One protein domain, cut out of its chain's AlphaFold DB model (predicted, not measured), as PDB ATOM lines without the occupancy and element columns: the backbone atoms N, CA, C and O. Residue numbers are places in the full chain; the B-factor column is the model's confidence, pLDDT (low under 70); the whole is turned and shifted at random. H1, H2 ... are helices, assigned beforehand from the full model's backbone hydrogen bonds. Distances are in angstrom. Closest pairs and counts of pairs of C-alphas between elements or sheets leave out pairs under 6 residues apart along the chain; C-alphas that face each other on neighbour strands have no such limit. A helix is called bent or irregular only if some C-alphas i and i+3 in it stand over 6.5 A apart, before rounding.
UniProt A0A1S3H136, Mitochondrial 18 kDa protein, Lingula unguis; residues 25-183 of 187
ATOM      1  N   LEU A  25       0.981  72.026  37.733       54.66
ATOM      2  CA  LEU A  25       0.241  72.825  38.712       54.66
ATOM      3  C   LEU A  25       0.256  74.320  38.360       54.66
ATOM      4  O   LEU A  25      -0.704  75.037  38.635       54.66
ATOM      5  N   TYR A  26       1.331  74.795  37.739       56.00
ATOM      6  CA  TYR A  26       1.499  76.193  37.366       56.00
ATOM      7  C   TYR A  26       0.846  76.491  36.005       56.00
ATOM      8  O   TYR A  26       0.520  77.632  35.699       56.00
ATOM      9  N   ARG A  27       0.538  75.475  35.198       54.44
ATOM     10  CA  ARG A  27       0.033  75.667  33.833       54.44
ATOM     11  C   ARG A  27      -1.417  75.254  33.620       54.44
ATOM     12  O   ARG A  27      -2.190  76.013  33.033       54.44
ATOM     13  N   ASP A  28      -1.776  74.090  34.141       51.91
ATOM     14  CA  ASP A  28      -3.058  73.415  33.924       51.91
ATOM     15  C   ASP A  28      -4.066  73.704  35.039       51.91
ATOM     16  O   ASP A  28      -5.258  73.416  34.921       51.91
ATOM     17  N   THR A  29      -3.597  74.308  36.132       57.84
ATOM     18  CA  THR A  29      -4.426  74.659  37.287       57.84
ATOM     19  C   THR A  29      -4.692  76.169  37.300       57.84
ATOM     20  O   THR A  29      -3.844  76.954  36.863       57.84
ATOM     21  N   PRO A  30      -5.826  76.640  37.858       56.94
ATOM     22  CA  PRO A  30      -6.115  78.069  38.031       56.94
ATOM     23  C   PRO A  30      -5.054  78.881  38.795       56.94
ATOM     24  O   PRO A  30      -5.144  80.105  38.824       56.94
ATOM     25  N   VAL A  31      -4.029  78.243  39.369       60.72
ATOM     26  CA  VAL A  31      -2.842  78.908  39.925       60.72
ATOM     27  C   VAL A  31      -2.159  79.795  38.875       60.72
ATOM     28  O   VAL A  31      -1.693  80.875  39.226       60.72
ATOM     29  N   ARG A  32      -2.214  79.434  37.583       67.69
ATOM     30  CA  ARG A  32      -1.733  80.282  36.479       67.69
ATOM     31  C   ARG A  32      -2.344  81.687  36.488       67.69
ATOM     32  O   ARG A  32      -1.676  82.658  36.147       67.69
ATOM     33  N   TYR A  33      -3.600  81.825  36.920       69.56
ATOM     34  CA  TYR A  33      -4.272  83.126  37.010       69.56
ATOM     35  C   TYR A  33      -3.660  84.059  38.057       69.56
ATOM     36  O   TYR A  33      -3.859  85.267  37.966       69.56
ATOM     37  N   LEU A  34      -2.875  83.541  39.006       73.19
ATOM     38  CA  LEU A  34      -2.113  84.380  39.932       73.19
ATOM     39  C   LEU A  34      -1.018  85.170  39.210       73.19
ATOM     40  O   LEU A  34      -0.767  86.315  39.579       73.19
ATOM     41  N   GLY A  35      -0.434  84.602  38.150       68.81
ATOM     42  CA  GLY A  35       0.480  85.310  37.256       68.81
ATOM     43  C   GLY A  35      -0.187  86.455  36.487       68.81
ATOM     44  O   GLY A  35       0.521  87.365  36.079       68.81
ATOM     45  N   TYR A  36      -1.524  86.432  36.363       73.81
ATOM     46  CA  TYR A  36      -2.339  87.479  35.732       73.81
ATOM     47  C   TYR A  36      -2.998  88.442  36.751       73.81
ATOM     48  O   TYR A  36      -3.913  89.215  36.431       73.81
ATOM     49  N   ALA A  37      -2.608  88.365  38.030       80.06
ATOM     50  CA  ALA A  37      -3.212  89.184  39.078       80.06
ATOM     51  C   ALA A  37      -2.906  90.679  38.887       80.06
ATOM     52  O   ALA A  37      -3.745  91.527  39.211       80.06
ATOM     53  N   ASN A  38      -1.727  91.017  38.352       83.88
ATOM     54  CA  ASN A  38      -1.311  92.404  38.137       83.88
ATOM     55  C   ASN A  38      -2.150  93.128  37.078       83.88
ATOM     56  O   ASN A  38      -2.397  94.321  37.205       83.88
ATOM     57  N   GLU A  39      -2.650  92.425  36.075       81.75
ATOM     58  CA  GLU A  39      -3.497  92.927  34.996       81.75
ATOM     59  C   GLU A  39      -4.868  93.300  35.530       81.75
ATOM     60  O   GLU A  39      -5.400  94.361  35.203       81.75
ATOM     61  N   VAL A  40      -5.414  92.460  36.411       82.00
ATOM     62  CA  VAL A  40      -6.635  92.784  37.146       82.00
ATOM     63  C   VAL A  40      -6.383  94.025  38.005       82.00
ATOM     64  O   VAL A  40      -7.136  94.993  37.920       82.00
ATOM     65  N   GLY A  41      -5.282  94.070  38.761       81.88
ATOM     66  CA  GLY A  41      -4.898  95.251  39.538       81.88
ATOM     67  C   GLY A  41      -4.816  96.535  38.700       81.88
ATOM     68  O   GLY A  41      -5.381  97.562  39.084       81.88
ATOM     69  N   GLU A  42      -4.171  96.480  37.534       84.69
ATOM     70  CA  GLU A  42      -4.046  97.614  36.611       84.69
ATOM     71  C   GLU A  42      -5.392  98.026  35.998       84.69
ATOM     72  O   GLU A  42      -5.680  99.222  35.903       84.69
ATOM     73  N   ALA A  43      -6.274  97.075  35.673       84.75
ATOM     74  CA  ALA A  43      -7.627  97.386  35.213       84.75
ATOM     75  C   ALA A  43      -8.437  98.138  36.285       84.75
ATOM     76  O   ALA A  43      -9.169  99.088  35.986       84.75
ATOM     77  N   PHE A  44      -8.270  97.773  37.557       85.62
ATOM     78  CA  PHE A  44      -8.939  98.419  38.688       85.62
ATOM     79  C   PHE A  44      -8.243  99.690  39.193       85.62
ATOM     80  O   PHE A  44      -8.793 100.364  40.067       85.62
ATOM     81  N   ARG A  45      -7.096 100.096  38.630       84.06
ATOM     82  CA  ARG A  45      -6.295 101.256  39.078       84.06
ATOM     83  C   ARG A  45      -7.095 102.555  39.221       84.06
ATOM     84  O   ARG A  45      -6.753 103.418  40.024       84.06
ATOM     85  N   SER A  46      -8.155 102.719  38.431       80.69
ATOM     86  CA  SER A  46      -9.014 103.908  38.471       80.69
ATOM     87  C   SER A  46      -9.974 103.940  39.679       80.69
ATOM     88  O   SER A  46     -10.422 105.021  40.093       80.69
ATOM     89  N   LEU A  47     -10.259 102.767  40.254       83.69
ATOM     90  CA  LEU A  47     -11.212 102.524  41.339       83.69
ATOM     91  C   LEU A  47     -10.526 102.259  42.688       83.69
ATOM     92  O   LEU A  47     -11.050 102.689  43.712       83.69
ATOM     93  N   VAL A  48      -9.370 101.590  42.699       86.31
ATOM     94  CA  VAL A  48      -8.675 101.180  43.931       86.31
ATOM     95  C   VAL A  48      -7.423 102.012  44.214       86.31
ATOM     96  O   VAL A  48      -6.870 102.669  43.335       86.31
ATOM     97  N   HIS A  49      -6.945 101.978  45.460       84.69
ATOM     98  CA  HIS A  49      -5.698 102.641  45.836       84.69
ATOM     99  C   HIS A  49      -4.479 101.962  45.181       84.69
ATOM    100  O   HIS A  49      -4.424 100.737  45.074       84.69
ATOM    101  N   VAL A  50      -3.451 102.741  44.821       83.38
ATOM    102  CA  VAL A  50      -2.241 102.256  44.119       83.38
ATOM    103  C   VAL A  50      -1.511 101.124  44.854       83.38
ATOM    104  O   VAL A  50      -0.865 100.288  44.228       83.38
ATOM    105  N   ASN A  51      -1.640 101.049  46.179       86.44
ATOM    106  CA  ASN A  51      -1.030  99.975  46.965       86.44
ATOM    107  C   ASN A  51      -1.653  98.605  46.674       86.44
ATOM    108  O   ASN A  51      -0.926  97.622  46.685       86.44
ATOM    109  N   LEU A  52      -2.953  98.530  46.365       85.50
ATOM    110  CA  LEU A  52      -3.588  97.265  45.974       85.50
ATOM    111  C   LEU A  52      -3.058  96.780  44.622       85.50
ATOM    112  O   LEU A  52      -2.777  95.597  44.457       85.50
ATOM    113  N   VAL A  53      -2.817  97.710  43.695       84.94
ATOM    114  CA  VAL A  53      -2.154  97.406  42.422       84.94
ATOM    115  C   VAL A  53      -0.741  96.878  42.680       84.94
ATOM    116  O   VAL A  53      -0.378  95.819  42.184       84.94
ATOM    117  N   ARG A  54       0.046  97.530  43.544       86.75
ATOM    118  CA  ARG A  54       1.384  97.037  43.929       86.75
ATOM    119  C   ARG A  54       1.341  95.644  44.562       86.75
ATOM    120  O   ARG A  54       2.179  94.815  44.235       86.75
ATOM    121  N   PHE A  55       0.356  95.369  45.416       88.94
ATOM    122  CA  PHE A  55       0.157  94.036  45.990       88.94
ATOM    123  C   PHE A  55      -0.114  92.980  44.919       88.94
ATOM    124  O   PHE A  55       0.444  91.890  44.995       88.94
ATOM    125  N   SER A  56      -0.903  93.306  43.893       86.50
ATOM    126  CA  SER A  56      -1.157  92.372  42.791       86.50
ATOM    127  C   SER A  56       0.114  92.012  42.009       86.50
ATOM    128  O   SER A  56       0.303  90.847  41.674       86.50
ATOM    129  N   TYR A  57       1.053  92.955  41.842       83.94
ATOM    130  CA  TYR A  57       2.386  92.654  41.301       83.94
ATOM    131  C   TYR A  57       3.214  91.759  42.224       83.94
ATOM    132  O   TYR A  57       3.950  90.911  41.729       83.94
ATOM    133  N   VAL A  58       3.110  91.922  43.548       87.69
ATOM    134  CA  VAL A  58       3.812  91.051  44.506       87.69
ATOM    135  C   VAL A  58       3.293  89.615  44.407       87.69
ATOM    136  O   VAL A  58       4.101  88.692  44.385       87.69
ATOM    137  N   VAL A  59       1.975  89.430  44.295       85.50
ATOM    138  CA  VAL A  59       1.346  88.108  44.115       85.50
ATOM    139  C   VAL A  59       1.770  87.465  42.793       85.50
ATOM    140  O   VAL A  59       2.156  86.300  42.773       85.50
ATOM    141  N   ALA A  60       1.759  88.220  41.696       84.88
ATOM    142  CA  ALA A  60       2.192  87.696  40.404       84.88
ATOM    143  C   ALA A  60       3.699  87.371  40.391       84.88
ATOM    144  O   ALA A  60       4.115  86.319  39.910       84.88
ATOM    145  N   SER A  61       4.530  88.221  41.001       81.38
ATOM    146  CA  SER A  61       5.978  87.990  41.098       81.38
ATOM    147  C   SER A  61       6.316  86.783  41.973       81.38
ATOM    148  O   SER A  61       7.226  86.026  41.639       81.38
ATOM    149  N   SER A  62       5.600  86.567  43.083       86.25
ATOM    150  CA  SER A  62       5.831  85.397  43.939       86.25
ATOM    151  C   SER A  62       5.471  84.095  43.229       86.25
ATOM    152  O   SER A  62       6.187  83.108  43.387       86.25
ATOM    153  N   TYR A  63       4.428  84.107  42.396       84.19
ATOM    154  CA  TYR A  63       4.078  82.989  41.526       84.19
ATOM    155  C   TYR A  63       5.210  82.653  40.537       84.19
ATOM    156  O   TYR A  63       5.640  81.503  40.479       84.19
ATOM    157  N   VAL A  64       5.760  83.652  39.834       82.19
ATOM    158  CA  VAL A  64       6.882  83.457  38.890       82.19
ATOM    159  C   VAL A  64       8.112  82.866  39.586       82.19
ATOM    160  O   VAL A  64       8.763  81.962  39.064       82.19
ATOM    161  N   ILE A  65       8.424  83.356  40.788       84.56
ATOM    162  CA  ILE A  65       9.540  82.842  41.590       84.56
ATOM    163  C   ILE A  65       9.285  81.389  42.012       84.56
ATOM    164  O   ILE A  65      10.208  80.575  41.971       84.56
ATOM    165  N   ALA A  66       8.053  81.054  42.403       82.94
ATOM    166  CA  ALA A  66       7.688  79.696  42.793       82.94
ATOM    167  C   ALA A  66       7.811  78.706  41.623       82.94
ATOM    168  O   ALA A  66       8.363  77.624  41.815       82.94
ATOM    169  N   ASP A  67       7.377  79.091  40.418       79.81
ATOM    170  CA  ASP A  67       7.510  78.254  39.218       79.81
ATOM    171  C   ASP A  67       8.987  78.016  38.859       79.81
ATOM    172  O   ASP A  67       9.435  76.880  38.677       79.81
ATOM    173  N   ALA A  68       9.801  79.075  38.880       80.94
ATOM    174  CA  ALA A  68      11.234  78.955  38.637       80.94
ATOM    175  C   ALA A  68      11.951  78.090  39.685       80.94
ATOM    176  O   ALA A  68      12.838  77.308  39.338       80.94
ATOM    177  N   TYR A  69      11.564  78.196  40.960       81.44
ATOM    178  CA  TYR A  69      12.099  77.345  42.022       81.44
ATOM    179  C   TYR A  69      11.723  75.876  41.805       81.44
ATOM    180  O   TYR A  69      12.588  75.004  41.901       81.44
ATOM    181  N   ASN A  70      10.464  75.601  41.452       79.25
ATOM    182  CA  ASN A  70       9.985  74.256  41.154       79.25
ATOM    183  C   ASN A  70      10.762  73.632  39.979       79.25
ATOM    184  O   ASN A  70      11.333  72.548  40.115       79.25
ATOM    185  N   LYS A  71      10.893  74.356  38.858       75.69
ATOM    186  CA  LYS A  71      11.680  73.915  37.690       75.69
ATOM    187  C   LYS A  71      13.160  73.722  38.021       75.69
ATOM    188  O   LYS A  71      13.772  72.751  37.572       75.69
ATOM    189  N   GLY A  72      13.729  74.597  38.849       79.75
ATOM    190  CA  GLY A  72      15.092  74.460  39.357       79.75
ATOM    191  C   GLY A  72      15.287  73.196  40.195       79.75
ATOM    192  O   GLY A  72      16.275  72.483  40.004       79.75
ATOM    193  N   ASN A  73      14.332  72.873  41.074       78.94
ATOM    194  CA  ASN A  73      14.402  71.675  41.904       78.94
ATOM    195  C   ASN A  73      14.319  70.398  41.054       78.94
ATOM    196  O   ASN A  73      15.183  69.529  41.179       78.94
ATOM    197  N   ILE A  74      13.382  70.340  40.100       77.38
ATOM    198  CA  ILE A  74      13.246  69.223  39.147       77.38
ATOM    199  C   ILE A  74      14.536  69.039  38.327       77.38
ATOM    200  O   ILE A  74      15.045  67.923  38.189       77.38
ATOM    201  N   ALA A  75      15.125  70.130  37.827       77.19
ATOM    202  CA  ALA A  75      16.401  70.082  37.112       77.19
ATOM    203  C   ALA A  75      17.562  69.608  38.009       77.19
ATOM    204  O   ALA A  75      18.522  69.003  37.524       77.19
ATOM    205  N   SER A  76      17.490  69.862  39.318       76.56
ATOM    206  CA  SER A  76      18.504  69.437  40.283       76.56
ATOM    207  C   SER A  76      18.393  67.952  40.648       76.56
ATOM    208  O   SER A  76      19.407  67.316  40.941       76.56
ATOM    209  N   GLU A  77      17.197  67.375  40.590       75.88
ATOM    210  CA  GLU A  77      16.955  65.960  40.885       75.88
ATOM    211  C   GLU A  77      17.228  65.057  39.668       75.88
ATOM    212  O   GLU A  77      17.546  63.873  39.824       75.88
ATOM    213  N   LYS A  78      17.202  65.616  38.448       75.69
ATOM    214  CA  LYS A  78      17.516  64.884  37.212       75.69
ATOM    215  C   LYS A  78      18.984  64.429  37.181       75.69
ATOM    216  O   LYS A  78      19.916  65.174  37.501       75.69
ATOM    217  N   LYS A  79      19.206  63.174  36.770       73.56
ATOM    218  CA  LYS A  79      20.549  62.613  36.556       73.56
ATOM    219  C   LYS A  79      21.071  63.032  35.186       73.56
ATOM    220  O   LYS A  79      20.711  62.442  34.174       73.56
ATOM    221  N   TRP A  80      21.925  64.045  35.176       74.38
ATOM    222  CA  TRP A  80      22.599  64.517  33.972       74.38
ATOM    223  C   TRP A  80      23.751  63.592  33.577       74.38
ATOM    224  O   TRP A  80      24.438  63.051  34.445       74.38
ATOM    225  N   LYS A  81      23.976  63.439  32.266       70.69
ATOM    226  CA  LYS A  81      25.081  62.641  31.702       70.69
ATOM    227  C   LYS A  81      26.457  63.114  32.180       70.69
ATOM    228  O   LYS A  81      27.344  62.290  32.372       70.69
ATOM    229  N   ASP A  82      26.607  64.417  32.416       74.56
ATOM    230  CA  ASP A  82      27.810  65.023  32.978       74.56
ATOM    231  C   ASP A  82      27.495  65.691  34.337       74.56
ATOM    232  O   ASP A  82      26.758  66.683  34.389       74.56
ATOM    233  N   PRO A  83      28.030  65.174  35.460       73.19
ATOM    234  CA  PRO A  83      27.825  65.749  36.789       73.19
ATOM    235  C   PRO A  83      28.393  67.164  36.954       73.19
ATOM    236  O   PRO A  83      27.906  67.913  37.804       73.19
ATOM    237  N   SER A  84      29.411  67.536  36.170       72.19
ATOM    238  CA  SER A  84      30.097  68.828  36.288       72.19
ATOM    239  C   SER A  84      29.266  69.990  35.729       72.19
ATOM    240  O   SER A  84      29.306  71.100  36.262       72.19
ATOM    241  N   THR A  85      28.422  69.722  34.729       77.69
ATOM    242  CA  THR A  85      27.563  70.726  34.079       77.69
ATOM    243  C   THR A  85      26.229  70.930  34.796       77.69
ATOM    244  O   THR A  85      25.573  71.947  34.579       77.69
ATOM    245  N   LYS A  86      25.846  70.035  35.720       77.81
ATOM    246  CA  LYS A  86      24.564  70.055  36.454       77.81
ATOM    247  C   LYS A  86      24.160  71.441  36.970       77.81
ATOM    248  O   LYS A  86      23.011  71.842  36.803       77.81
ATOM    249  N   ARG A  87      25.080  72.180  37.602       77.19
ATOM    250  CA  ARG A  87      24.784  73.515  38.161       77.19
ATOM    251  C   ARG A  87      24.420  74.529  37.078       77.19
ATOM    252  O   ARG A  87      23.486  75.305  37.265       77.19
ATOM    253  N   THR A  88      25.120  74.489  35.951       79.00
ATOM    254  CA  THR A  88      24.856  75.341  34.788       79.00
ATOM    255  C   THR A  88      23.484  75.027  34.195       79.00
ATOM    256  O   THR A  88      22.702  75.943  33.978       79.00
ATOM    257  N   LYS A  89      23.132  73.741  34.070       78.31
ATOM    258  CA  LYS A  89      21.830  73.292  33.540       78.31
ATOM    259  C   LYS A  89      20.650  73.713  34.418       78.31
ATOM    260  O   LYS A  89      19.651  74.226  33.922       78.31
ATOM    261  N   VAL A  90      20.783  73.555  35.738       79.75
ATOM    262  CA  VAL A  90      19.792  74.054  36.710       79.75
ATOM    263  C   VAL A  90      19.648  75.572  36.599       79.75
ATOM    264  O   VAL A  90      18.535  76.084  36.565       79.75
ATOM    265  N   THR A  91      20.770  76.290  36.494       82.31
ATOM    266  CA  THR A  91      20.765  77.752  36.356       82.31
ATOM    267  C   THR A  91      20.076  78.188  35.064       82.31
ATOM    268  O   THR A  91      19.250  79.092  35.103       82.31
ATOM    269  N   HIS A  92      20.344  77.521  33.938       81.38
ATOM    270  CA  HIS A  92      19.669  77.799  32.670       81.38
ATOM    271  C   HIS A  92      18.157  77.583  32.777       81.38
ATOM    272  O   HIS A  92      17.398  78.453  32.363       81.38
ATOM    273  N   ALA A  93      17.713  76.481  33.389       78.00
ATOM    274  CA  ALA A  93      16.289  76.194  33.560       78.00
ATOM    275  C   ALA A  93      15.575  77.249  34.422       78.00
ATOM    276  O   ALA A  93      14.490  77.710  34.068       78.00
ATOM    277  N   VAL A  94      16.198  77.669  35.529       82.06
ATOM    278  CA  VAL A  94      15.670  78.730  36.400       82.06
ATOM    279  C   VAL A  94      15.607  80.061  35.652       82.06
ATOM    280  O   VAL A  94      14.582  80.733  35.695       82.06
ATOM    281  N   LEU A  95      16.680  80.442  34.952       83.50
ATOM    282  CA  LEU A  95      16.742  81.712  34.228       83.50
ATOM    283  C   LEU A  95      15.756  81.765  33.060       83.50
ATOM    284  O   LEU A  95      15.072  82.776  32.912       83.50
ATOM    285  N   ASP A  96      15.653  80.701  32.260       80.06
ATOM    286  CA  ASP A  96      14.686  80.638  31.160       80.06
ATOM    287  C   ASP A  96      13.261  80.749  31.711       80.06
ATOM    288  O   ASP A  96      12.503  81.598  31.253       80.06
ATOM    289  N   THR A  97      12.937  80.014  32.782       82.56
ATOM    290  CA  THR A  97      11.612  80.076  33.422       82.56
ATOM    291  C   THR A  97      11.310  81.466  33.988       82.56
ATOM    292  O   THR A  97      10.236  82.003  33.735       82.56
ATOM    293  N   LEU A  98      12.249  82.095  34.706       85.50
ATOM    294  CA  LEU A  98      12.055  83.439  35.267       85.50
ATOM    295  C   LEU A  98      11.829  84.492  34.184       85.50
ATOM    296  O   LEU A  98      10.939  85.333  34.317       85.50
ATOM    297  N   VAL A  99      12.646  84.467  33.129       84.44
ATOM    298  CA  VAL A  99      12.539  85.433  32.032       84.44
ATOM    299  C   VAL A  99      11.254  85.194  31.253       84.44
ATOM    300  O   VAL A  99      10.532  86.152  30.984       84.44
ATOM    301  N   TRP A 100      10.931  83.937  30.950       81.69
ATOM    302  CA  TRP A 100       9.717  83.589  30.223       81.69
ATOM    303  C   TRP A 100       8.471  83.980  31.011       81.69
ATOM    304  O   TRP A 100       7.701  84.809  30.543       81.69
ATOM    305  N   GLN A 101       8.304  83.465  32.231       81.06
ATOM    306  CA  GLN A 101       7.114  83.712  33.054       81.06
ATOM    307  C   GLN A 101       7.004  85.187  33.446       81.06
ATOM    308  O   GLN A 101       5.924  85.776  33.426       81.06
ATOM    309  N   GLY A 102       8.134  85.830  33.747       84.38
ATOM    310  CA  GLY A 102       8.173  87.259  34.036       84.38
ATOM    311  C   GLY A 102       7.700  88.107  32.854       84.38
ATOM    312  O   GLY A 102       6.958  89.066  33.054       84.38
ATOM    313  N   LEU A 103       8.085  87.753  31.624       81.69
ATOM    314  CA  LEU A 103       7.661  88.470  30.419       81.69
ATOM    315  C   LEU A 103       6.229  88.126  29.999       81.69
ATOM    316  O   LEU A 103       5.451  89.043  29.728       81.69
ATOM    317  N   ALA A 104       5.896  86.836  29.947       79.69
ATOM    318  CA  ALA A 104       4.621  86.317  29.464       79.69
ATOM    319  C   ALA A 104       3.464  86.634  30.409       79.69
ATOM    320  O   ALA A 104       2.384  86.971  29.936       79.69
ATOM    321  N   SER A 105       3.688  86.589  31.725       75.38
ATOM    322  CA  SER A 105       2.628  86.823  32.710       75.38
ATOM    323  C   SER A 105       2.671  88.235  33.292       75.38
ATOM    324  O   SER A 105       1.675  88.936  33.282       75.38
ATOM    325  N   VAL A 106       3.825  88.729  33.748       79.69
ATOM    326  CA  VAL A 106       3.829  89.954  34.573       79.69
ATOM    327  C   VAL A 106       4.082  91.222  33.754       79.69
ATOM    328  O   VAL A 106       3.350  92.210  33.849       79.69
ATOM    329  N   ALA A 107       5.143  91.234  32.950       82.19
ATOM    330  CA  ALA A 107       5.658  92.471  32.374       82.19
ATOM    331  C   ALA A 107       4.856  92.941  31.154       82.19
ATOM    332  O   ALA A 107       4.380  94.080  31.136       82.19
ATOM    333  N   ILE A 108       4.711  92.098  30.125       82.75
ATOM    334  CA  ILE A 108       4.107  92.518  28.852       82.75
ATOM    335  C   ILE A 108       2.591  92.707  28.994       82.75
ATOM    336  O   ILE A 108       2.103  93.775  28.599       82.75
ATOM    337  N   PRO A 109       1.825  91.769  29.584       83.25
ATOM    338  CA  PRO A 109       0.393  91.981  29.761       83.25
ATOM    339  C   PRO A 109       0.098  93.132  30.731       83.25
ATOM    340  O   PRO A 109      -0.714  94.003  30.412       83.25
ATOM    341  N   GLY A 110       0.811  93.208  31.864       84.00
ATOM    342  CA  GLY A 110       0.657  94.276  32.857       84.00
ATOM    343  C   GLY A 110       0.893  95.667  32.269       84.00
ATOM    344  O   GLY A 110       0.071  96.573  32.430       84.00
ATOM    345  N   PHE A 111       1.973  95.830  31.496       86.62
ATOM    346  CA  PHE A 111       2.237  97.077  30.779       86.62
ATOM    347  C   PHE A 111       1.141  97.393  29.755       86.62
ATOM    348  O   PHE A 111       0.690  98.539  29.668       86.62
ATOM    349  N   THR A 112       0.696  96.388  29.000       87.50
ATOM    350  CA  THR A 112      -0.316  96.550  27.949       87.50
ATOM    351  C   THR A 112      -1.650  97.009  28.530       87.50
ATOM    352  O   THR A 112      -2.205  98.002  28.063       87.50
ATOM    353  N   ILE A 113      -2.137  96.361  29.592       88.31
ATOM    354  CA  ILE A 113      -3.390  96.739  30.258       88.31
ATOM    355  C   ILE A 113      -3.291  98.138  30.860       88.31
ATOM    356  O   ILE A 113      -4.185  98.955  30.648       88.31
ATOM    357  N   ASN A 114      -2.179  98.473  31.522       87.31
ATOM    358  CA  ASN A 114      -1.969  99.826  32.035       87.31
ATOM    359  C   ASN A 114      -2.012 100.876  30.904       87.31
ATOM    360  O   ASN A 114      -2.629 101.933  31.058       87.31
ATOM    361  N   ARG A 115      -1.421 100.587  29.734       90.81
ATOM    362  CA  ARG A 115      -1.496 101.473  28.559       90.81
ATOM    363  C   ARG A 115      -2.903 101.574  27.990       90.81
ATOM    364  O   ARG A 115      -3.322 102.690  27.691       90.81
ATOM    365  N   ILE A 116      -3.639 100.469  27.894       89.19
ATOM    366  CA  ILE A 116      -5.040 100.470  27.458       89.19
ATOM    367  C   ILE A 116      -5.873 101.327  28.406       89.19
ATOM    368  O   ILE A 116      -6.494 102.283  27.958       89.19
ATOM    369  N   CYS A 117      -5.818 101.082  29.716       87.38
ATOM    370  CA  CYS A 117      -6.571 101.863  30.694       87.38
ATOM    371  C   CYS A 117      -6.183 103.350  30.679       87.38
ATOM    372  O   CYS A 117      -7.057 104.217  30.764       87.38
ATOM    373  N   PHE A 118      -4.893 103.665  30.522       88.62
ATOM    374  CA  PHE A 118      -4.417 105.041  30.377       88.62
ATOM    375  C   PHE A 118      -4.990 105.715  29.124       88.62
ATOM    376  O   PHE A 118      -5.567 106.798  29.228       88.62
ATOM    377  N   VAL A 119      -4.872 105.073  27.957       90.81
ATOM    378  CA  VAL A 119      -5.369 105.600  26.679       90.81
ATOM    379  C   VAL A 119      -6.890 105.720  26.702       90.81
ATOM    380  O   VAL A 119      -7.415 106.768  26.340       90.81
ATOM    381  N   SER A 120      -7.611 104.716  27.204       88.12
ATOM    382  CA  SER A 120      -9.066 104.766  27.362       88.12
ATOM    383  C   SER A 120      -9.486 105.932  28.253       88.12
ATOM    384  O   SER A 120     -10.371 106.698  27.881       88.12
ATOM    385  N   ASN A 121      -8.831 106.128  29.399       87.19
ATOM    386  CA  ASN A 121      -9.130 107.257  30.279       87.19
ATOM    387  C   ASN A 121      -8.802 108.602  29.612       87.19
ATOM    388  O   ASN A 121      -9.577 109.547  29.749       87.19
ATOM    389  N   TRP A 122      -7.693 108.690  28.873       88.38
ATOM    390  CA  TRP A 122      -7.296 109.891  28.134       88.38
ATOM    391  C   TRP A 122      -8.304 110.244  27.028       88.38
ATOM    392  O   TRP A 122      -8.757 111.387  26.954       88.38
ATOM    393  N   ILE A 123      -8.736 109.263  26.230       88.88
ATOM    394  CA  ILE A 123      -9.755 109.445  25.184       88.88
ATOM    395  C   ILE A 123     -11.092 109.855  25.806       88.88
ATOM    396  O   ILE A 123     -11.703 110.821  25.355       88.88
ATOM    397  N   LEU A 124     -11.541 109.176  26.866       86.56
ATOM    398  CA  LEU A 124     -12.803 109.506  27.534       86.56
ATOM    399  C   LEU A 124     -12.772 110.911  28.150       86.56
ATOM    400  O   LEU A 124     -13.767 111.627  28.093       86.56
ATOM    401  N   GLN A 125     -11.627 111.340  28.688       84.94
ATOM    402  CA  GLN A 125     -11.434 112.713  29.163       84.94
ATOM    403  C   GLN A 125     -11.479 113.743  28.035       84.94
ATOM    404  O   GLN A 125     -11.995 114.837  28.240       84.94
ATOM    405  N   ARG A 126     -10.932 113.422  26.858       84.56
ATOM    406  CA  ARG A 126     -10.849 114.355  25.730       84.56
ATOM    407  C   ARG A 126     -12.173 114.460  24.970       84.56
ATOM    408  O   ARG A 126     -12.615 115.571  24.697       84.56
ATOM    409  N   SER A 127     -12.794 113.323  24.663       79.81
ATOM    410  CA  SER A 127     -13.956 113.225  23.772       79.81
ATOM    411  C   SER A 127     -15.298 113.240  24.507       79.81
ATOM    412  O   SER A 127     -16.289 113.688  23.939       79.81
ATOM    413  N   LEU A 128     -15.358 112.785  25.765       77.88
ATOM    414  CA  LEU A 128     -16.600 112.656  26.542       77.88
ATOM    415  C   LEU A 128     -16.512 113.419  27.873       77.88
ATOM    416  O   LEU A 128     -16.831 112.898  28.941       77.88
ATOM    417  N   GLN A 129     -16.114 114.694  27.803       72.44
ATOM    418  CA  GLN A 129     -15.914 115.582  28.964       72.44
ATOM    419  C   GLN A 129     -17.134 115.706  29.887       72.44
ATOM    420  O   GLN A 129     -16.978 115.981  31.073       72.44
ATOM    421  N   LYS A 130     -18.345 115.490  29.360       78.75
ATOM    422  CA  LYS A 130     -19.597 115.582  30.125       78.75
ATOM    423  C   LYS A 130     -19.885 114.347  30.988       78.75
ATOM    424  O   LYS A 130     -20.852 114.361  31.743       78.75
ATOM    425  N   MET A 131     -19.097 113.275  30.879       76.94
ATOM    426  CA  MET A 131     -19.328 112.072  31.677       76.94
ATOM    427  C   MET A 131     -18.924 112.269  33.147       76.94
ATOM    428  O   MET A 131     -17.809 112.727  33.419       76.94
ATOM    429  N   PRO A 132     -19.770 111.843  34.107       84.69
ATOM    430  CA  PRO A 132     -19.412 111.816  35.518       84.69
ATOM    431  C   PRO A 132     -18.154 110.975  35.772       84.69
ATOM    432  O   PRO A 132     -17.960 109.907  35.182       84.69
ATOM    433  N   THR A 133     -17.312 111.421  36.706       82.38
ATOM    434  CA  THR A 133     -16.060 110.737  37.064       82.38
ATOM    435  C   THR A 133     -16.231 109.275  37.503       82.38
ATOM    436  O   THR A 133     -15.366 108.481  37.126       82.38
ATOM    437  N   PRO A 134     -17.302 108.852  38.214       84.88
ATOM    438  CA  PRO A 134     -17.499 107.441  38.548       84.88
ATOM    439  C   PRO A 134     -17.762 106.584  37.309       84.88
ATOM    440  O   PRO A 134     -17.139 105.539  37.152       84.88
ATOM    441  N   VAL A 135     -18.617 107.057  36.396       86.50
ATOM    442  CA  VAL A 135     -18.958 106.341  35.157       86.50
ATOM    443  C   VAL A 135     -17.701 106.121  34.326       86.50
ATOM    444  O   VAL A 135     -17.414 104.994  33.942       86.50
ATOM    445  N   ARG A 136     -16.880 107.164  34.153       85.56
ATOM    446  CA  ARG A 136     -15.616 107.061  33.413       85.56
ATOM    447  C   ARG A 136     -14.678 106.005  34.000       85.56
ATOM    448  O   ARG A 136     -14.090 105.237  33.248       85.56
ATOM    449  N   LYS A 137     -14.530 105.964  35.327       86.12
ATOM    450  CA  LYS A 137     -13.673 104.983  36.011       86.12
ATOM    451  C   LYS A 137     -14.155 103.550  35.769       86.12
ATOM    452  O   LYS A 137     -13.366 102.712  35.343       86.12
ATOM    453  N   TRP A 138     -15.455 103.303  35.929       89.25
ATOM    454  CA  TRP A 138     -16.061 102.002  35.634       89.25
ATOM    455  C   TRP A 138     -15.926 101.605  34.161       89.25
ATOM    456  O   TRP A 138     -15.604 100.456  33.874       89.25
ATOM    457  N   THR A 139     -16.086 102.547  33.227       88.88
ATOM    458  CA  THR A 139     -15.874 102.293  31.795       88.88
ATOM    459  C   THR A 139     -14.430 101.890  31.504       88.88
ATOM    460  O   THR A 139     -14.202 100.900  30.817       88.88
ATOM    461  N   VAL A 140     -13.446 102.616  32.044       89.06
ATOM    462  CA  VAL A 140     -12.020 102.304  31.842       89.06
ATOM    463  C   VAL A 140     -11.666 100.933  32.413       89.06
ATOM    464  O   VAL A 140     -10.965 100.165  31.757       89.06
ATOM    465  N   THR A 141     -12.170 100.609  33.603       89.88
ATOM    466  CA  THR A 141     -11.964  99.292  34.214       89.88
ATOM    467  C   THR A 141     -12.635  98.187  33.400       89.88
ATOM    468  O   THR A 141     -12.005  97.165  33.144       89.88
ATOM    469  N   GLY A 142     -13.860  98.406  32.911       90.94
ATOM    470  CA  GLY A 142     -14.549  97.461  32.030       90.94
ATOM    471  C   GLY A 142     -13.785  97.189  30.732       90.94
ATOM    472  O   GLY A 142     -13.644  96.033  30.343       90.94
ATOM    473  N   ILE A 143     -13.223  98.229  30.103       89.81
ATOM    474  CA  ILE A 143     -12.379  98.085  28.903       89.81
ATOM    475  C   ILE A 143     -11.110  97.284  29.220       89.81
ATOM    476  O   ILE A 143     -10.758  96.382  28.464       89.81
ATOM    477  N   GLY A 144     -10.441  97.585  30.338       88.56
ATOM    478  CA  GLY A 144      -9.247  96.857  30.775       88.56
ATOM    479  C   GLY A 144      -9.517  95.366  30.970       88.56
ATOM    480  O   GLY A 144      -8.815  94.540  30.400       88.56
ATOM    481  N   LEU A 145     -10.582  95.014  31.699       89.00
ATOM    482  CA  LEU A 145     -10.960  93.617  31.940       89.00
ATOM    483  C   LEU A 145     -11.366  92.887  30.655       89.00
ATOM    484  O   LEU A 145     -10.974  91.741  30.450       89.00
ATOM    485  N   ALA A 146     -12.108  93.555  29.768       89.38
ATOM    486  CA  ALA A 146     -12.510  92.981  28.487       89.38
ATOM    487  C   ALA A 146     -11.318  92.727  27.551       89.38
ATOM    488  O   ALA A 146     -11.398  91.845  26.702       89.38
ATOM    489  N   ALA A 147     -10.215  93.468  27.701       86.56
ATOM    490  CA  ALA A 147      -9.024  93.318  26.871       86.56
ATOM    491  C   ALA A 147      -8.159  92.097  27.250       86.56
ATOM    492  O   ALA A 147      -7.492  91.540  26.378       86.56
ATOM    493  N   ILE A 148      -8.202  91.647  28.512       85.25
ATOM    494  CA  ILE A 148      -7.404  90.517  29.030       85.25
ATOM    495  C   ILE A 148      -7.479  89.258  28.134       85.25
ATOM    496  O   ILE A 148      -6.424  88.809  27.682       85.25
ATOM    497  N   PRO A 149      -8.659  88.695  27.787       82.88
ATOM    498  CA  PRO A 149      -8.732  87.455  27.000       82.88
ATOM    499  C   PRO A 149      -8.150  87.569  25.583       82.88
ATOM    500  O   PRO A 149      -7.768  86.557  24.997       82.88
ATOM    501  N   PHE A 150      -8.061  88.778  25.025       82.62
ATOM    502  CA  PHE A 150      -7.548  89.000  23.669       82.62
ATOM    503  C   PHE A 150      -6.026  89.168  23.621       82.62
ATOM    504  O   PHE A 150      -5.419  88.969  22.570       82.62
ATOM    505  N   ILE A 151      -5.409  89.530  24.745       79.75
ATOM    506  CA  ILE A 151      -3.995  89.901  24.817       79.75
ATOM    507  C   ILE A 151      -3.092  88.691  25.105       79.75
ATOM    508  O   ILE A 151      -1.964  88.655  24.625       79.75
ATOM    509  N   ILE A 152      -3.587  87.679  25.823       73.94
ATOM    510  CA  ILE A 152      -2.767  86.569  26.343       73.94
ATOM    511  C   ILE A 152      -2.112  85.743  25.218       73.94
ATOM    512  O   ILE A 152      -0.894  85.738  25.072       73.94
ATOM    513  N   LYS A 153      -2.909  85.125  24.336       76.88
ATOM    514  CA  LYS A 153      -2.395  84.233  23.276       76.88
ATOM    515  C   LYS A 153      -1.369  84.854  22.308       76.88
ATOM    516  O   LYS A 153      -0.488  84.132  21.837       76.88
ATOM    517  N   PRO A 154      -1.498  86.123  21.869       80.50
ATOM    518  CA  PRO A 154      -0.472  86.734  21.024       80.50
ATOM    519  C   PRO A 154       0.793  87.114  21.803       80.50
ATOM    520  O   PRO A 154       1.878  87.081  21.219       80.50
ATOM    521  N   ILE A 155       0.683  87.447  23.096       78.56
ATOM    522  CA  ILE A 155       1.853  87.709  23.941       78.56
ATOM    523  C   ILE A 155       2.678  86.443  24.120       78.56
ATOM    524  O   ILE A 155       3.878  86.510  23.868       78.56
ATOM    525  N   ASP A 156       2.059  85.315  24.467       75.62
ATOM    526  CA  ASP A 156       2.782  84.059  24.713       75.62
ATOM    527  C   ASP A 156       3.658  83.695  23.498       75.62
ATOM    528  O   ASP A 156       4.877  83.546  23.610       75.62
ATOM    529  N   ARG A 157       3.078  83.759  22.290       78.00
ATOM    530  CA  ARG A 157       3.807  83.569  21.021       78.00
ATOM    531  C   ARG A 157       4.926  84.588  20.789       78.00
ATOM    532  O   ARG A 157       5.965  84.250  20.221       78.00
ATOM    533  N   THR A 158       4.720  85.839  21.191       80.75
ATOM    534  CA  THR A 158       5.725  86.903  21.043       80.75
ATOM    535  C   THR A 158       6.896  86.691  21.999       80.75
ATOM    536  O   THR A 158       8.044  86.879  21.599       80.75
ATOM    537  N   VAL A 159       6.625  86.278  23.239       78.12
ATOM    538  CA  VAL A 159       7.655  85.970  24.238       78.12
ATOM    539  C   VAL A 159       8.464  84.761  23.805       78.12
ATOM    540  O   VAL A 159       9.693  84.826  23.823       78.12
ATOM    541  N   ASP A 160       7.805  83.710  23.320       77.38
ATOM    542  CA  ASP A 160       8.498  82.550  22.767       77.38
ATOM    543  C   ASP A 160       9.407  82.936  21.603       77.38
ATOM    544  O   ASP A 160      10.588  82.580  21.596       77.38
ATOM    545  N   TYR A 161       8.897  83.720  20.648       80.12
ATOM    546  CA  TYR A 161       9.705  84.213  19.535       80.12
ATOM    547  C   TYR A 161      10.896  85.047  20.025       80.12
ATOM    548  O   TYR A 161      12.026  84.835  19.582       80.12
ATOM    549  N   LEU A 162      10.672  85.966  20.968       82.00
ATOM    550  CA  LEU A 162      11.706  86.838  21.515       82.00
ATOM    551  C   LEU A 162      12.797  86.037  22.228       82.00
ATOM    552  O   LEU A 162      13.980  86.275  21.989       82.00
ATOM    553  N   MET A 163      12.427  85.068  23.060       77.81
ATOM    554  CA  MET A 163      13.383  84.232  23.784       77.81
ATOM    555  C   MET A 163      14.162  83.300  22.863       77.81
ATOM    556  O   MET A 163      15.382  83.194  23.007       77.81
ATOM    557  N   ASN A 164      13.491  82.703  21.873       78.50
ATOM    558  CA  ASN A 164      14.131  81.890  20.838       78.50
ATOM    559  C   ASN A 164      15.173  82.691  20.046       78.50
ATOM    560  O   ASN A 164      16.226  82.165  19.694       78.50
ATOM    561  N   ASN A 165      14.909  83.975  19.789       78.88
ATOM    562  CA  ASN A 165      15.810  84.816  19.002       78.88
ATOM    563  C   ASN A 165      16.876  85.563  19.818       78.88
ATOM    564  O   ASN A 165      17.806  86.096  19.209       78.88
ATOM    565  N   SER A 166      16.752  85.617  21.149       79.50
ATOM    566  CA  SER A 166      17.670  86.327  22.051       79.50
ATOM    567  C   SER A 166      18.417  85.358  22.973       79.50
ATOM    568  O   SER A 166      19.446  84.823  22.572       79.50
ATOM    569  N   MET A 167      17.902  85.108  24.179       66.38
ATOM    570  CA  MET A 167      18.527  84.314  25.246       66.38
ATOM    571  C   MET A 167      18.965  82.924  24.774       66.38
ATOM    572  O   MET A 167      20.081  82.496  25.061       66.38
ATOM    573  N   ARG A 168      18.127  82.238  23.987       68.75
ATOM    574  CA  ARG A 168      18.384  80.852  23.563       68.75
ATOM    575  C   ARG A 168      19.434  80.718  22.460       68.75
ATOM    576  O   ARG A 168      19.931  79.625  22.233       68.75
ATOM    577  N   LYS A 169      19.839  81.816  21.812       70.38
ATOM    578  CA  LYS A 169      21.015  81.804  20.920       70.38
ATOM    579  C   LYS A 169      22.339  81.812  21.682       70.38
ATOM    580  O   LYS A 169      23.354  81.431  21.109       70.38
ATOM    581  N   TRP A 170      22.339  82.269  22.934       62.03
ATOM    582  CA  TRP A 170      23.559  82.453  23.727       62.03
ATOM    583  C   TRP A 170      23.904  81.255  24.613       62.03
ATOM    584  O   TRP A 170      25.066  81.089  24.975       62.03
ATOM    585  N   TYR A 171      22.931  80.396  24.920       63.19
ATOM    586  CA  TYR A 171      23.150  79.153  25.654       63.19
ATOM    587  C   TYR A 171      22.879  77.965  24.727       63.19
ATOM    588  O   TYR A 171      21.768  77.817  24.224       63.19
ATOM    589  N   HIS A 172      23.878  77.107  24.493       59.75
ATOM    590  CA  HIS A 172      23.666  75.806  23.852       59.75
ATOM    591  C   HIS A 172      22.870  74.917  24.814       59.75
ATOM    592  O   HIS A 172      23.452  74.243  25.661       59.75
ATOM    593  N   MET A 173      21.541  74.979  24.739       61.00
ATOM    594  CA  MET A 173      20.670  74.099  25.512       61.00
ATOM    595  C   MET A 173      20.679  72.709  24.878       61.00
ATOM    596  O   MET A 173      20.365  72.553  23.699       61.00
ATOM    597  N   ASP A 174      21.038  71.697  25.663       62.81
ATOM    598  CA  ASP A 174      20.900  70.307  25.235       62.81
ATOM    599  C   ASP A 174      19.411  69.944  25.105       62.81
ATOM    600  O   ASP A 174      18.571  70.438  25.859       62.81
ATOM    601  N   SER A 175      19.068  69.008  24.220       61.97
ATOM    602  CA  SER A 175      17.679  68.562  23.997       61.97
ATOM    603  C   SER A 175      16.970  68.061  25.269       61.97
ATOM    604  O   SER A 175      15.750  68.156  25.385       61.97
ATOM    605  N   GLU A 176      17.719  67.580  26.268       62.22
ATOM    606  CA  GLU A 176      17.194  67.182  27.586       62.22
ATOM    607  C   GLU A 176      16.859  68.367  28.515       62.22
ATOM    608  O   GLU A 176      16.030  68.209  29.421       62.22
ATOM    609  N   GLU A 177      17.523  69.516  28.332       62.81
ATOM    610  CA  GLU A 177      17.212  70.796  28.988       62.81
ATOM    611  C   GLU A 177      16.050  71.477  28.286       62.81
ATOM    612  O   GLU A 177      15.131  71.952  28.953       62.81
ATOM    613  N   GLU A 178      16.059  71.451  26.951       63.75
ATOM    614  CA  GLU A 178      14.947  71.917  26.139       63.75
ATOM    615  C   GLU A 178      13.683  71.177  26.565       63.75
ATOM    616  O   GLU A 178      12.748  71.809  27.010       63.75
ATOM    617  N   GLN A 179      13.679  69.848  26.638       61.59
ATOM    618  CA  GLN A 179      12.530  69.101  27.155       61.59
ATOM    619  C   GLN A 179      12.121  69.471  28.593       61.59
ATOM    620  O   GLN A 179      10.942  69.531  28.877       61.59
ATOM    621  N   LEU A 180      13.022  69.782  29.528       65.62
ATOM    622  CA  LEU A 180      12.604  70.197  30.887       65.62
ATOM    623  C   LEU A 180      11.911  71.567  30.921       65.62
ATOM    624  O   LEU A 180      10.997  71.820  31.713       65.62
ATOM    625  N   VAL A 181      12.377  72.468  30.066       60.66
ATOM    626  CA  VAL A 181      11.892  73.843  29.988       60.66
ATOM    627  C   VAL A 181      10.736  73.962  28.976       60.66
ATOM    628  O   VAL A 181       9.908  74.866  29.075       60.66
ATOM    629  N   HIS A 182      10.648  73.043  28.013       58.75
ATOM    630  CA  HIS A 182       9.733  73.025  26.866       58.75
ATOM    631  C   HIS A 182       8.725  71.870  26.881       58.75
ATOM    632  O   HIS A 182       7.859  71.884  26.005       58.75
ATOM    633  N   HIS A 183       8.809  70.891  27.799       44.69
ATOM    634  CA  HIS A 183       7.845  69.781  27.843       44.69
ATOM    635  C   HIS A 183       6.432  70.364  27.906       44.69
ATOM    636  O   HIS A 183       6.082  71.113  28.816       44.69
TER     637      HIS A 183
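This is residues 25 to 183 of the 187 residues of the protein "Mitochondrial 18 kDa protein" of Lingula unguis (UniProt A0A1S3H136). This is a long rod of helices: the longest helix, H3, bent but running nearly straight, lies along the rod, with the antiparallel hairpin of H1 and H2 on one side of it and H4 folding back beside it. H2 packs on the first arm, H3a, while H1 and H4a pack on the second arm, H3b; at its bend H4 turns so that H4b comes back to H3a, and the short H6 packs on H3a near the end of the printed part. H1, H2, H3a, H3b and H4a make a bundle, helices set side by side, and the helix packing is mostly aligned. The printed part has 159 residues with six named helices, H1 to H6 in order, and no named strand; the class is all helix. The whole is loose, with a radius of gyration of the C-alphas of 19.2 A, and spans 69 by 27 by 22 A.

H1 runs from residue 30, C-alpha at (-6.115, 78.069, 38.031), to residue 46, 26.0 A; it has a kink of 48 degrees near residue 37 and is irregular, with C-alphas 43 and 46 7.4 A apart. H2, residues 50 to 77, is 41.2 A long. H3, residues 86 to 127, was assigned as one helix by its hydrogen bonds but is bent, with C-alphas 105 and 108 7.0 A apart; its arms are H3a, residues 86 to 105, and H3b, residues 108 to 127, each 27.9 A long. C-alpha 127 is at (-13.956, 113.225, 23.772). H4, residues 133 to 165, was likewise assigned as one helix by its hydrogen bonds but is bent, with C-alphas 150 and 153 7.0 A apart. Its arms are H4a, residues 133 to 150, 26.9 A long and irregular, with C-alphas 146 and 149 6.9 A apart, and H4b, residues 153 to 165, 18.7 A long. H5 is residues 167 to 170, and H6 is residues 175 to 182, ending at C-alpha 182, (9.733, 73.025, 26.866).

H3 is the hub, touching four other helices; its arms stand at a shallow tilt of 16 degrees. H3a touches H2 in a helical hairpin, opposite ways at a shallow tilt of 29 degrees, the closest C-alphas being those of Ala 68 and Val 94, 5.0 A. H2 touches H1, with residues 52 to 64 of H2 alone, in a hairpin at a shallow tilt of 21 degrees, opposite ways; the closest C-alphas, of Gly 35 and Ala 60, are 4.3 A apart. H1, with residues 36 to 43 alone, touches H3b, the same way at a shallow tilt of 25 degrees, closest at the C-alphas of Glu 39 and Gly 110, 4.9 A. H1, with residues 39 to 46 alone, touches H4a, closest at the C-alphas of Ala 43 and Gly 144, 4.8 A. H3b and H4a form a third hairpin, closest at the C-alphas of Cys 117 and Val 140, 5.6 A, opposite ways at a tilt of 37 degrees, only just steep. H4a and H4b stand at a steep tilt of 59 degrees. H4b touches H3a, closest at the C-alphas of Ala 104 and Asp 156, 5.6 A. H6 touches H3a at the C-alphas of Ala 93 and Val 181, 6.1 A, and only just touches H2, with 3 pairs of C-alphas within 8 A, the closest being those of Ala 75 and Leu 180, 7.3 A. H5 is close to H3a but not clearly touching it, the C-alphas of Asp 96 and Met 167 being 8.0 A apart. H2 is apart from H3b and H4a, for instance. Every O i to N i+4 pair is within hydrogen-bond range in H2, H3a, H3b and H6, against 6 of 13 in H1, 11 of 14 in H4a and 8 of 9 in H4b; H1 has 12 of 14 O i to N i+3 pairs within range, and H5 is too short for an O i to N i+4 pair.

The two C-alphas farthest apart are those of Asp 82 and Lys 130, 69.4 A. The printed part has no cut and no long link; the link from H2 to H3 is short and the other links are tight. The mean pLDDT of the printed part is 78.7; residues 25 to 33, residue 35, residues 167 to 168 and residues 170 to 183 are under 70.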